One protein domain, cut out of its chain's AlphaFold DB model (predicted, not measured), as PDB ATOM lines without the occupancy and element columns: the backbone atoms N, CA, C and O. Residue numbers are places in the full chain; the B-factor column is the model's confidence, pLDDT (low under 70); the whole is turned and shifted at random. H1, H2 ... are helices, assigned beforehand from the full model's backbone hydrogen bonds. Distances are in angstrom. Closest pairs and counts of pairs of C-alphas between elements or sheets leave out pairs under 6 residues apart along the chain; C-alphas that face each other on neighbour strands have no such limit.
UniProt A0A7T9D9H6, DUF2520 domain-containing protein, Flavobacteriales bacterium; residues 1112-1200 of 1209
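Overview. This is residues 1112 to 1200 of the 1209 residues of the protein "DUF2520 domain-containing protein" of Flavobacteriales bacterium (UniProt A0A7T9D9H6). Two helical hairpins, H1 with H2 and H5 with H6, make two loosely joined halves, linked by a stretch with short helices H3 and H4. Residues 1112 to 1117 of H1 stick out. The printed part has 89 residues, six named helices, no named strand: all helix, compact, radius of gyration of the C-alphas 13.6 A, spans 34 by 28 by 23 A.

Arrangement. H1, residues 1112 to 1130, touches H2, residues 1136 to 1153, with residues 1122 to 1130 alone, at a shallow tilt of 30 degrees, opposite ways; the closest C-alphas, Gln 1126 and Gly 1136, are 4.3 A apart. H5, residues 1168 to 1180, touches H6, residues 1182 to 1198, at 19 degrees, shallow, opposite ways; the closest C-alphas, Leu 1178 and Arg 1185, are 5.2 A apart. H1 and H6 are near each other. H3, residues 1155 to 1158, and H4, residues 1162 to 1165, are apart. Every O i to N i+4 pair is within hydrogen-bond range in H6, 12 of 15 in H1, 11 of 14 in H2, 8 of 9 in H5; H3 and H4 are too short.

Along the chain. H1, 26.2 A long, begins at C-alpha 1112 (257.521, 376.055, 182.498); H6, 24.3 A, ends at C-alpha 1198 (258.723, 359.976, 168.934).

Size, cuts and confidence. The printed part has no cut or long link; residue 1152 is under pLDDT 70.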
ATOM      1  N   VAL A1112     257.771 375.073 183.569       87.75
ATOM      2  CA  VAL A1112     257.521 376.055 182.498       87.75
ATOM      3  C   VAL A1112     256.973 375.365 181.243       87.75
ATOM      4  O   VAL A1112     255.987 375.832 180.670       87.75
ATOM      5  N   ILE A1113     257.551 374.223 180.852       89.12
ATOM      6  CA  ILE A1113     257.078 373.437 179.702       89.12
ATOM      7  C   ILE A1113     255.652 372.916 179.926       89.12
ATOM      8  O   ILE A1113     254.851 372.924 178.995       89.12
ATOM      9  N   ALA A1114     255.326 372.456 181.135       86.81
ATOM     10  CA  ALA A1114     254.035 371.840 181.442       86.81
ATOM     11  C   ALA A1114     252.932 372.847 181.815       86.81
ATOM     12  O   ALA A1114     251.755 372.558 181.614       86.81
ATOM     13  N   GLY A1115     253.294 374.006 182.368       83.38
ATOM     14  CA  GLY A1115     252.354 375.001 182.881       83.38
ATOM     15  C   GLY A1115     252.187 376.219 181.977       83.38
ATOM     16  O   GLY A1115     251.062 376.643 181.726       83.38
ATOM     17  N   ASN A1116     253.283 376.783 181.460       86.44
ATOM     18  CA  ASN A1116     253.237 378.068 180.756       86.44
ATOM     19  C   ASN A1116     252.970 377.888 179.259       86.44
ATOM     20  O   ASN A1116     252.098 378.553 178.700       86.44
ATOM     21  N   PHE A1117     253.710 376.993 178.599       90.75
ATOM     22  CA  PHE A1117     253.608 376.828 177.143       90.75
ATOM     23  C   PHE A1117     252.229 376.349 176.674       90.75
ATOM     24  O   PHE A1117     251.726 376.907 175.701       90.75
ATOM     25  N   PRO A1118     251.560 375.391 177.344       89.88
ATOM     26  CA  PRO A1118     250.242 374.948 176.915       89.88
ATOM     27  C   PRO A1118     249.206 376.084 176.953       89.88
ATOM     28  O   PRO A1118     248.393 376.194 176.041       89.88
ATOM     29  N   VAL A1119     249.255 376.954 177.970       88.69
ATOM     30  CA  VAL A1119     248.336 378.100 178.095       88.69
ATOM     31  C   VAL A1119     248.557 379.104 176.963       88.69
ATOM     32  O   VAL A1119     247.592 379.602 176.390       88.69
ATOM     33  N   PHE A1120     249.816 379.355 176.590       90.31
ATOM     34  CA  PHE A1120     250.143 380.173 175.420       90.31
ATOM     35  C   PHE A1120     249.594 379.561 174.121       90.31
ATOM     36  O   PHE A1120     248.942 380.254 173.346       90.31
ATOM     37  N   LEU A1121     249.780 378.254 173.908       90.31
ATOM     38  CA  LEU A1121     249.256 377.566 172.722       90.31
ATOM     39  C   LEU A1121     247.722 377.622 172.639       90.31
ATOM     40  O   LEU A1121     247.178 377.735 171.542       90.31
ATOM     41  N   LEU A1122     247.020 377.571 173.777       91.31
ATOM     42  CA  LEU A1122     245.569 377.762 173.818       91.31
ATOM     43  C   LEU A1122     245.178 379.187 173.407       91.31
ATOM     44  O   LEU A1122     244.262 379.346 172.604       91.31
ATOM     45  N   ALA A1123     245.877 380.205 173.916       89.75
ATOM     46  CA  ALA A1123     245.619 381.599 173.561       89.75
ATOM     47  C   ALA A1123     245.809 381.852 172.053       89.75
ATOM     48  O   ALA A1123     244.953 382.468 171.421       89.75
ATOM     49  N   GLU A1124     246.867 381.304 171.450       91.62
ATOM     50  CA  GLU A1124     247.105 381.411 170.003       91.62
ATOM     51  C   GLU A1124     246.055 380.657 169.178       91.62
ATOM     52  O   GLU A1124     245.595 381.155 168.151       91.62
ATOM     53  N   ALA A1125     245.595 379.494 169.649       91.19
ATOM     54  CA  ALA A1125     244.501 378.775 169.000       91.19
ATOM     55  C   ALA A1125     243.166 379.548 169.069       91.19
ATOM     56  O   ALA A1125     242.392 379.535 168.111       91.19
ATOM     57  N   GLN A1126     242.898 380.254 170.172       92.25
ATOM     58  CA  GLN A1126     241.725 381.126 170.309       92.25
ATOM     59  C   GLN A1126     241.822 382.375 169.435       92.25
ATOM     60  O   GLN A1126     240.816 382.794 168.855       92.25
ATOM     61  N   ARG A1127     243.020 382.953 169.306       90.25
ATOM     62  CA  ARG A1127     243.273 384.060 168.382       90.25
ATOM     63  C   ARG A1127     243.033 383.626 166.938       90.25
ATOM     64  O   ARG A1127     242.287 384.304 166.247       90.25
ATOM     65  N   LEU A1128     243.550 382.464 166.528       88.62
ATOM     66  CA  LEU A1128     243.312 381.912 165.190       88.62
ATOM     67  C   LEU A1128     241.812 381.754 164.885       88.62
ATOM     68  O   LEU A1128     241.379 382.076 163.786       88.62
ATOM     69  N   LEU A1129     241.000 381.296 165.846       90.62
ATOM     70  CA  LEU A1129     239.538 381.252 165.685       90.62
ATOM     71  C   LEU A1129     238.928 382.653 165.556       90.62
ATOM     72  O   LEU A1129     238.080 382.874 164.695       90.62
ATOM     73  N   SER A1130     239.384 383.595 166.381       86.88
ATOM     74  CA  SER A1130     238.884 384.974 166.391       86.88
ATOM     75  C   SER A1130     239.195 385.712 165.085       86.88
ATOM     76  O   SER A1130     238.334 386.422 164.575       86.88
ATOM     77  N   ASP A1131     240.374 385.482 164.500       85.38
ATOM     78  CA  ASP A1131     240.785 386.024 163.195       85.38
ATOM     79  C   ASP A1131     239.903 385.505 162.035       85.38
ATOM     80  O   ASP A1131     239.911 386.064 160.937       85.38
ATOM     81  N   HIS A1132     239.110 384.458 162.288       86.44
ATOM     82  CA  HIS A1132     238.137 383.866 161.370       86.44
ATOM     83  C   HIS A1132     236.676 383.997 161.856       86.44
ATOM     84  O   HIS A1132     235.820 383.228 161.416       86.44
ATOM     85  N   ASP A1133     236.381 384.951 162.748       87.19
ATOM     86  CA  ASP A1133     235.040 385.221 163.302       87.19
ATOM     87  C   ASP A1133     234.395 384.021 164.034       87.19
ATOM     88  O   ASP A1133     233.169 383.896 164.117       87.19
ATOM     89  N   LEU A1134     235.210 383.123 164.596       87.12
ATOM     90  CA  LEU A1134     234.755 381.973 165.378       87.12
ATOM     91  C   LEU A1134     234.979 382.184 166.888       87.12
ATOM     92  O   LEU A1134     236.022 382.704 167.293       87.12
ATOM     93  N   PRO A1135     234.055 381.736 167.764       80.31
ATOM     94  CA  PRO A1135     234.226 381.863 169.211       80.31
ATOM     95  C   PRO A1135     235.386 381.004 169.745       80.31
ATOM     96  O   PRO A1135     235.376 379.779 169.622       80.31
ATOM     97  N   GLY A1136     236.356 381.624 170.423       74.19
ATOM     98  CA  GLY A1136     237.494 380.918 171.039       74.19
ATOM     99  C   GLY A1136     237.116 379.958 172.182       74.19
ATOM    100  O   GLY A1136     237.875 379.048 172.522       74.19
ATOM    101  N   GLU A1137     235.929 380.115 172.771       83.88
ATOM    102  CA  GLU A1137     235.404 379.260 173.849       83.88
ATOM    103  C   GLU A1137     235.159 377.813 173.399       83.88
ATOM    104  O   GLU A1137     235.188 376.895 174.220       83.88
ATOM    105  N   LEU A1138     235.009 377.587 172.087       82.94
ATOM    106  CA  LEU A1138     234.831 376.257 171.496       82.94
ATOM    107  C   LEU A1138     235.987 375.295 171.823       82.94
ATOM    108  O   LEU A1138     235.812 374.078 171.768       82.94
ATOM    109  N   LEU A1139     237.160 375.820 172.194       85.69
ATOM    110  CA  LEU A1139     238.339 375.026 172.547       85.69
ATOM    111  C   LEU A1139     238.395 374.609 174.024       85.69
ATOM    112  O   LEU A1139     239.149 373.693 174.358       85.69
ATOM    113  N   LEU A1140     237.608 375.224 174.917       82.06
ATOM    114  CA  LEU A1140     237.690 374.960 176.363       82.06
ATOM    115  C   LEU A1140     237.310 373.518 176.748       82.06
ATOM    116  O   LEU A1140     238.034 372.916 177.553       82.06
ATOM    117  N   PRO A1141     236.262 372.898 176.164       84.12
ATOM    118  CA  PRO A1141     235.964 371.491 176.429       84.12
ATOM    119  C   PRO A1141     237.081 370.557 175.951       84.12
ATOM    120  O   PRO A1141     237.420 369.595 176.640       84.12
ATOM    121  N   LEU A1142     237.690 370.848 174.794       83.06
ATOM    122  CA  LEU A1142     238.806 370.066 174.259       83.06
ATOM    123  C   LEU A1142     240.019 370.147 175.191       83.06
ATOM    124  O   LEU A1142     240.555 369.116 175.587       83.06
ATOM    125  N   TRP A1143     240.407 371.358 175.590       86.00
ATOM    126  CA  TRP A1143     241.505 371.605 176.522       86.00
ATOM    127  C   TRP A1143     241.326 370.863 177.855       86.00
ATOM    128  O   TRP A1143     242.226 370.154 178.317       86.00
ATOM    129  N   THR A1144     240.140 370.980 178.451       79.00
ATOM    130  CA  THR A1144     239.814 370.367 179.748       79.00
ATOM    131  C   THR A1144     239.846 368.843 179.658       79.00
ATOM    132  O   THR A1144     240.484 368.175 180.470       79.00
ATOM    133  N   ASN A1145     239.248 368.271 178.612       76.62
ATOM    134  CA  ASN A1145     239.253 366.824 178.406       76.62
ATOM    135  C   ASN A1145     240.655 366.286 178.091       76.62
ATOM    136  O   ASN A1145     241.029 365.223 178.586       76.62
ATOM    137  N   SER A1146     241.453 367.002 177.296       80.31
ATOM    138  CA  SER A1146     242.825 366.605 176.966       80.31
ATOM    139  C   SER A1146     243.736 366.602 178.194       80.31
ATOM    140  O   SER A1146     244.507 365.657 178.373       80.31
ATOM    141  N   THR A1147     243.627 367.609 179.064       82.12
ATOM    142  CA  THR A1147     244.406 367.690 180.311       82.12
ATOM    143  C   THR A1147     243.959 366.640 181.331       82.12
ATOM    144  O   THR A1147     244.806 365.928 181.874       82.12
ATOM    145  N   ALA A1148     242.649 366.437 181.508       72.88
ATOM    146  CA  ALA A1148     242.107 365.373 182.356       72.88
ATOM    147  C   ALA A1148     242.519 363.970 181.870       72.88
ATOM    148  O   ALA A1148     242.951 363.125 182.655       72.88
ATOM    149  N   ARG A1149     242.467 363.726 180.554       78.81
ATOM    150  CA  ARG A1149     242.896 362.458 179.946       78.81
ATOM    151  C   ARG A1149     244.399 362.223 180.103       78.81
ATOM    152  O   ARG A1149     244.806 361.095 180.372       78.81
ATOM    153  N   ALA A1150     245.218 363.265 179.954       81.19
ATOM    154  CA  ALA A1150     246.658 363.187 180.187       81.19
ATOM    155  C   ALA A1150     246.993 362.872 181.652       81.19
ATOM    156  O   ALA A1150     247.907 362.084 181.896       81.19
ATOM    157  N   ALA A1151     246.232 363.417 182.605       73.25
ATOM    158  CA  ALA A1151     246.370 363.093 184.023       73.25
ATOM    159  C   ALA A1151     245.976 361.636 184.333       73.25
ATOM    160  O   ALA A1151     246.637 360.988 185.140       73.25
ATOM    161  N   ALA A1152     244.944 361.104 183.669       64.25
ATOM    162  CA  ALA A1152     244.449 359.747 183.905       64.25
ATOM    163  C   ALA A1152     245.294 358.639 183.245       64.25
ATOM    164  O   ALA A1152     245.520 357.597 183.853       64.25
ATOM    165  N   LEU A1153     245.742 358.838 181.999       71.06
ATOM    166  CA  LEU A1153     246.420 357.805 181.190       71.06
ATOM    167  C   LEU A1153     247.943 358.000 181.093       71.06
ATOM    168  O   LEU A1153     248.662 357.141 180.590       71.06
ATOM    169  N   GLY A1154     248.446 359.155 181.527       75.38
ATOM    170  CA  GLY A1154     249.804 359.608 181.250       75.38
ATOM    171  C   GLY A1154     249.908 360.340 179.894       75.38
ATOM    172  O   GLY A1154     249.333 359.891 178.895       75.38
ATOM    173  N   PRO A1155     250.689 361.441 179.793       81.12
ATOM    174  CA  PRO A1155     250.710 362.305 178.603       81.12
ATOM    175  C   PRO A1155     251.051 361.599 177.283       81.12
ATOM    176  O   PRO A1155     250.480 361.917 176.243       81.12
ATOM    177  N   ARG A1156     251.951 360.603 177.307       79.31
ATOM    178  CA  ARG A1156     252.348 359.857 176.096       79.31
ATOM    179  C   ARG A1156     251.221 358.989 175.531       79.31
ATOM    180  O   ARG A1156     251.134 358.828 174.318       79.31
ATOM    181  N   GLN A1157     250.372 358.427 176.392       77.75
ATOM    182  CA  GLN A1157     249.260 357.564 175.980       77.75
ATOM    183  C   GLN A1157     248.014 358.379 175.614       77.75
ATOM    184  O   GLN A1157     247.239 357.972 174.752       77.75
ATOM    185  N   ALA A1158     247.841 359.545 176.238       82.62
ATOM    186  CA  ALA A1158     246.734 360.453 175.958       82.62
ATOM    187  C   ALA A1158     246.865 361.202 174.619       82.62
ATOM    188  O   ALA A1158     245.864 361.708 174.113       82.62
ATOM    189  N   LEU A1159     248.072 361.284 174.046       83.38
ATOM    190  CA  LEU A1159     248.328 362.016 172.807       83.38
ATOM    191  C   LEU A1159     247.606 361.381 171.606       83.38
ATOM    192  O   LEU A1159     247.826 360.218 171.267       83.38
ATOM    193  N   THR A1160     246.802 362.186 170.912       84.31
ATOM    194  CA  THR A1160     246.063 361.831 169.688       84.31
ATOM    195  C   THR A1160     246.252 362.911 168.617       84.31
ATOM    196  O   THR A1160     246.732 363.996 168.924       84.31
ATOM    197  N   GLY A1161     245.853 362.654 167.369       87.88
ATOM    198  CA  GLY A1161     245.857 363.664 166.299       87.88
ATOM    199  C   GLY A1161     246.636 363.243 165.047       87.88
ATOM    200  O   GLY A1161     247.151 362.124 164.995       87.88
ATOM    201  N   PRO A1162     246.715 364.114 164.025       88.19
ATOM    202  CA  PRO A1162     247.301 363.780 162.724       88.19
ATOM    203  C   PRO A1162     248.787 363.400 162.816       88.19
ATOM    204  O   PRO A1162     249.176 362.370 162.272       88.19
ATOM    205  N   ALA A1163     249.596 364.126 163.599       86.06
ATOM    206  CA  ALA A1163     251.011 363.792 163.806       86.06
ATOM    207  C   ALA A1163     251.213 362.448 164.527       86.06
ATOM    208  O   ALA A1163     252.135 361.704 164.210       86.06
ATOM    209  N   ARG A1164     250.320 362.085 165.457       88.56
ATOM    210  CA  ARG A1164     250.365 360.784 166.149       88.56
ATOM    211  C   ARG A1164     250.076 359.605 165.212       88.56
ATOM    212  O   ARG A1164     250.509 358.497 165.514       88.56
ATOM    213  N   ARG A1165     249.323 359.839 164.129       88.50
ATOM    214  CA  ARG A1165     248.938 358.835 163.120       88.50
ATOM    215  C   ARG A1165     249.831 358.833 161.873       88.50
ATOM    216  O   ARG A1165     249.614 358.001 161.000       88.50
ATOM    217  N   GLY A1166     250.780 359.765 161.758       84.44
ATOM    218  CA  GLY A1166     251.589 359.928 160.546       84.44
ATOM    219  C   GLY A1166     250.833 360.541 159.358       84.44
ATOM    220  O   GLY A1166     251.187 360.283 158.212       84.44
ATOM    221  N   ASP A1167     249.779 361.327 159.598       87.56
ATOM    222  CA  ASP A1167     248.957 361.933 158.539       87.56
ATOM    223  C   ASP A1167     249.596 363.214 157.976       87.56
ATOM    224  O   ASP A1167     249.235 364.337 158.335       87.56
ATOM    225  N   VAL A1168     250.572 363.033 157.085       81.94
ATOM    226  CA  VAL A1168     251.371 364.123 156.496       81.94
ATOM    227  C   VAL A1168     250.518 365.110 155.686       81.94
ATOM    228  O   VAL A1168     250.799 366.306 155.693       81.94
ATOM    229  N   LYS A1169     249.437 364.655 155.036       83.38
ATOM    230  CA  LYS A1169     248.572 365.528 154.218       83.38
ATOM    231  C   LYS A1169     247.835 366.555 155.071       83.38
ATOM    232  O   LYS A1169     247.820 367.736 154.730       83.38
ATOM    233  N   THR A1170     247.265 366.115 156.191       86.50
ATOM    234  CA  THR A1170     246.597 367.011 157.141       86.50
ATOM    235  C   THR A1170     247.591 367.992 157.768       86.50
ATOM    236  O   THR A1170     247.285 369.172 157.918       86.50
ATOM    237  N   LEU A1171     248.810 367.536 158.088       88.38
ATOM    238  CA  LEU A1171     249.856 368.414 158.621       88.38
ATOM    239  C   LEU A1171     250.265 369.508 157.627       88.38
ATOM    240  O   LEU A1171     250.410 370.657 158.039       88.38
ATOM    241  N   GLN A1172     250.395 369.179 156.339       86.06
ATOM    242  CA  GLN A1172     250.722 370.163 155.307       86.06
ATOM    243  C   GLN A1172     249.608 371.206 155.139       86.06
ATOM    244  O   GLN A1172     249.892 372.399 155.126       86.06
ATOM    245  N   ALA A1173     248.342 370.777 155.113       88.44
ATOM    246  CA  ALA A1173     247.207 371.696 155.018       88.44
ATOM    247  C   ALA A1173     247.155 372.691 156.194       88.44
ATOM    248  O   ALA A1173     246.843 373.865 156.006       88.44
ATOM    249  N   HIS A1174     247.500 372.245 157.407       92.19
ATOM    250  CA  HIS A1174     247.600 373.137 158.566       92.19
ATOM    251  C   HIS A1174     248.763 374.131 158.434       92.19
ATOM    252  O   HIS A1174     248.610 375.297 158.782       92.19
ATOM    253  N   LEU A1175     249.915 373.706 157.908       89.62
ATOM    254  CA  LEU A1175     251.055 374.600 157.677       89.62
ATOM    255  C   LEU A1175     250.768 375.671 156.626       89.62
ATOM    256  O   LEU A1175     251.276 376.784 156.754       89.62
ATOM    257  N   ASP A1176     249.971 375.341 155.612       88.81
ATOM    258  CA  ASP A1176     249.545 376.291 154.588       88.81
ATOM    259  C   ASP A1176     248.556 377.317 155.170       88.81
ATOM    260  O   ASP A1176     248.674 378.509 154.891       88.81
ATOM    261  N   LEU A1177     247.643 376.884 156.053       87.12
ATOM    262  CA  LEU A1177     246.727 377.773 156.785       87.12
ATOM    263  C   LEU A1177     247.487 378.757 157.692       87.12
ATOM    264  O   LEU A1177     247.126 379.925 157.795       87.12
ATOM    265  N   LEU A1178     248.571 378.295 158.317       89.56
ATOM    266  CA  LEU A1178     249.411 379.099 159.206       89.56
ATOM    267  C   LEU A1178     250.443 379.962 158.456       89.56
ATOM    268  O   LEU A1178     251.285 380.590 159.087       89.56
ATOM    269  N   ALA A1179     250.409 380.034 157.119       85.00
ATOM    270  CA  ALA A1179     251.388 380.799 156.338       85.00
ATOM    271  C   ALA A1179     251.446 382.296 156.699       85.00
ATOM    272  O   ALA A1179     252.504 382.909 156.553       85.00
ATOM    273  N   ALA A1180     250.337 382.864 157.183       79.81
ATOM    274  CA  ALA A1180     250.244 384.255 157.622       79.81
ATOM    275  C   ALA A1180     250.940 384.533 158.970       79.81
ATOM    276  O   ALA A1180     251.198 385.693 159.280       79.81
ATOM    277  N   ASP A1181     251.276 383.492 159.741       86.19
ATOM    278  CA  ASP A1181     251.961 383.594 161.032       86.19
ATOM    279  C   ASP A1181     253.226 382.715 161.050       86.19
ATOM    280  O   ASP A1181     253.175 381.527 161.393       86.19
ATOM    281  N   PRO A1182     254.385 383.271 160.648       85.31
ATOM    282  CA  PRO A1182     255.615 382.502 160.500       85.31
ATOM    283  C   PRO A1182     256.092 381.834 161.795       85.31
ATOM    284  O   PRO A1182     256.666 380.745 161.735       85.31
ATOM    285  N   ASP A1183     255.860 382.452 162.953       85.62
ATOM    286  CA  ASP A1183     256.376 381.960 164.230       85.62
ATOM    287  C   ASP A1183     255.516 380.810 164.767       85.62
ATOM    288  O   ASP A1183     256.051 379.759 165.144       85.62
ATOM    289  N   ILE A1184     254.185 380.935 164.699       89.00
ATOM    290  CA  ILE A1184     253.268 379.839 165.047       89.00
ATOM    291  C   ILE A1184     253.388 378.684 164.054       89.00
ATOM    292  O   ILE A1184     253.378 377.518 164.459       89.00
ATOM    293  N   ARG A1185     253.595 378.975 162.766       89.06
ATOM    294  CA  ARG A1185     253.858 377.956 161.744       89.06
ATOM    295  C   ARG A1185     255.109 377.136 162.057       89.06
ATOM    296  O   ARG A1185     255.053 375.905 161.994       89.06
ATOM    297  N   ARG A1186     256.219 377.782 162.436       88.69
ATOM    298  CA  ARG A1186     257.452 377.082 162.847       88.69
ATOM    299  C   ARG A1186     257.248 376.269 164.122       88.69
ATOM    300  O   ARG A1186     257.659 375.111 164.176       88.69
ATOM    301  N   ALA A1187     256.571 376.826 165.128       89.12
ATOM    302  CA  ALA A1187     256.263 376.102 166.362       89.12
ATOM    303  C   ALA A1187     255.414 374.845 166.090       89.12
ATOM    304  O   ALA A1187     255.720 373.760 166.594       89.12
ATOM    305  N   TYR A1188     254.396 374.963 165.232       91.12
ATOM    306  CA  TYR A1188     253.549 373.851 164.807       91.12
ATOM    307  C   TYR A1188     254.342 372.765 164.061       91.12
ATOM    308  O   TYR A1188     254.176 371.573 164.348       91.12
ATOM    309  N   ALA A1189     255.235 373.162 163.145       89.62
ATOM    310  CA  ALA A1189     256.113 372.243 162.417       89.62
ATOM    311  C   ALA A1189     257.045 371.475 163.369       89.62
ATOM    312  O   ALA A1189     257.110 370.244 163.319       89.62
ATOM    313  N   LEU A1190     257.706 372.183 164.291       90.44
ATOM    314  CA  LEU A1190     258.632 371.606 165.270       90.44
ATOM    315  C   LEU A1190     257.941 370.610 166.211       90.44
ATOM    316  O   LEU A1190     258.444 369.502 166.417       90.44
ATOM    317  N   LEU A1191     256.772 370.966 166.753       91.88
ATOM    318  CA  LEU A1191     255.998 370.079 167.625       91.88
ATOM    319  C   LEU A1191     255.510 368.839 166.865       91.88
ATOM    320  O   LEU A1191     255.674 367.717 167.349       91.88
ATOM    321  N   SER A1192     254.983 369.015 165.650       91.12
ATOM    322  CA  SER A1192     254.512 367.909 164.808       91.12
ATOM    323  C   SER A1192     255.645 366.952 164.435       91.12
ATOM    324  O   SER A1192     255.493 365.737 164.573       91.12
ATOM    325  N   ARG A1193     256.816 367.482 164.058       89.06
ATOM    326  CA  ARG A1193     258.028 366.699 163.776       89.06
ATOM    327  C   ARG A1193     258.495 365.911 164.998       89.06
ATOM    328  O   ARG A1193     258.829 364.735 164.880       89.06
ATOM    329  N   SER A1194     258.493 366.540 166.175       89.31
ATOM    330  CA  SER A1194     258.868 365.883 167.434       89.31
ATOM    331  C   SER A1194     257.933 364.711 167.759       89.31
ATOM    332  O   SER A1194     258.394 363.625 168.119       89.31
ATOM    333  N   ILE A1195     256.624 364.883 167.536       90.44
ATOM    334  CA  ILE A1195     255.623 363.825 167.718       90.44
ATOM    335  C   ILE A1195     255.817 362.687 166.707       90.44
ATOM    336  O   ILE A1195     255.790 361.525 167.114       90.44
ATOM    337  N   LEU A1196     256.034 362.991 165.421       87.75
ATOM    338  CA  LEU A1196     256.288 361.989 164.375       87.75
ATOM    339  C   LEU A1196     257.526 361.147 164.706       87.75
ATOM    340  O   LEU A1196     257.450 359.916 164.728       87.75
ATOM    341  N   LYS A1197     258.632 361.811 165.073       86.81
ATOM    342  CA  LYS A1197     259.890 361.162 165.468       86.81
ATOM    343  C   LYS A1197     259.713 360.275 166.700       86.81
ATOM    344  O   LYS A1197     260.205 359.150 166.715       86.81
ATOM    345  N   ALA A1198     258.988 360.745 167.717       85.06
ATOM    346  CA  ALA A1198     258.723 359.976 168.934       85.06
ATOM    347  C   ALA A1198     257.903 358.693 168.690       85.06
ATOM    348  O   ALA A1198     257.928 357.796 169.531       85.06
ATOM    349  N   HIS A1199     257.200 358.596 167.558       84.75
ATOM    350  CA  HIS A1199     256.339 357.462 167.214       84.75
ATOM    351  C   HIS A1199     256.776 356.702 165.951       84.75
ATOM    352  O   HIS A1199     256.026 355.859 165.465       84.75
ATOM    353  N   GLY A1200     257.991 356.954 165.450       84.38
ATOM    354  CA  GLY A1200     258.590 356.183 164.354       84.38
ATOM    355  C   GLY A1200     258.030 356.486 162.960       84.38
ATOM    356  O   GLY A1200     258.155 355.648 162.072       84.38
TER     357      GLY A1200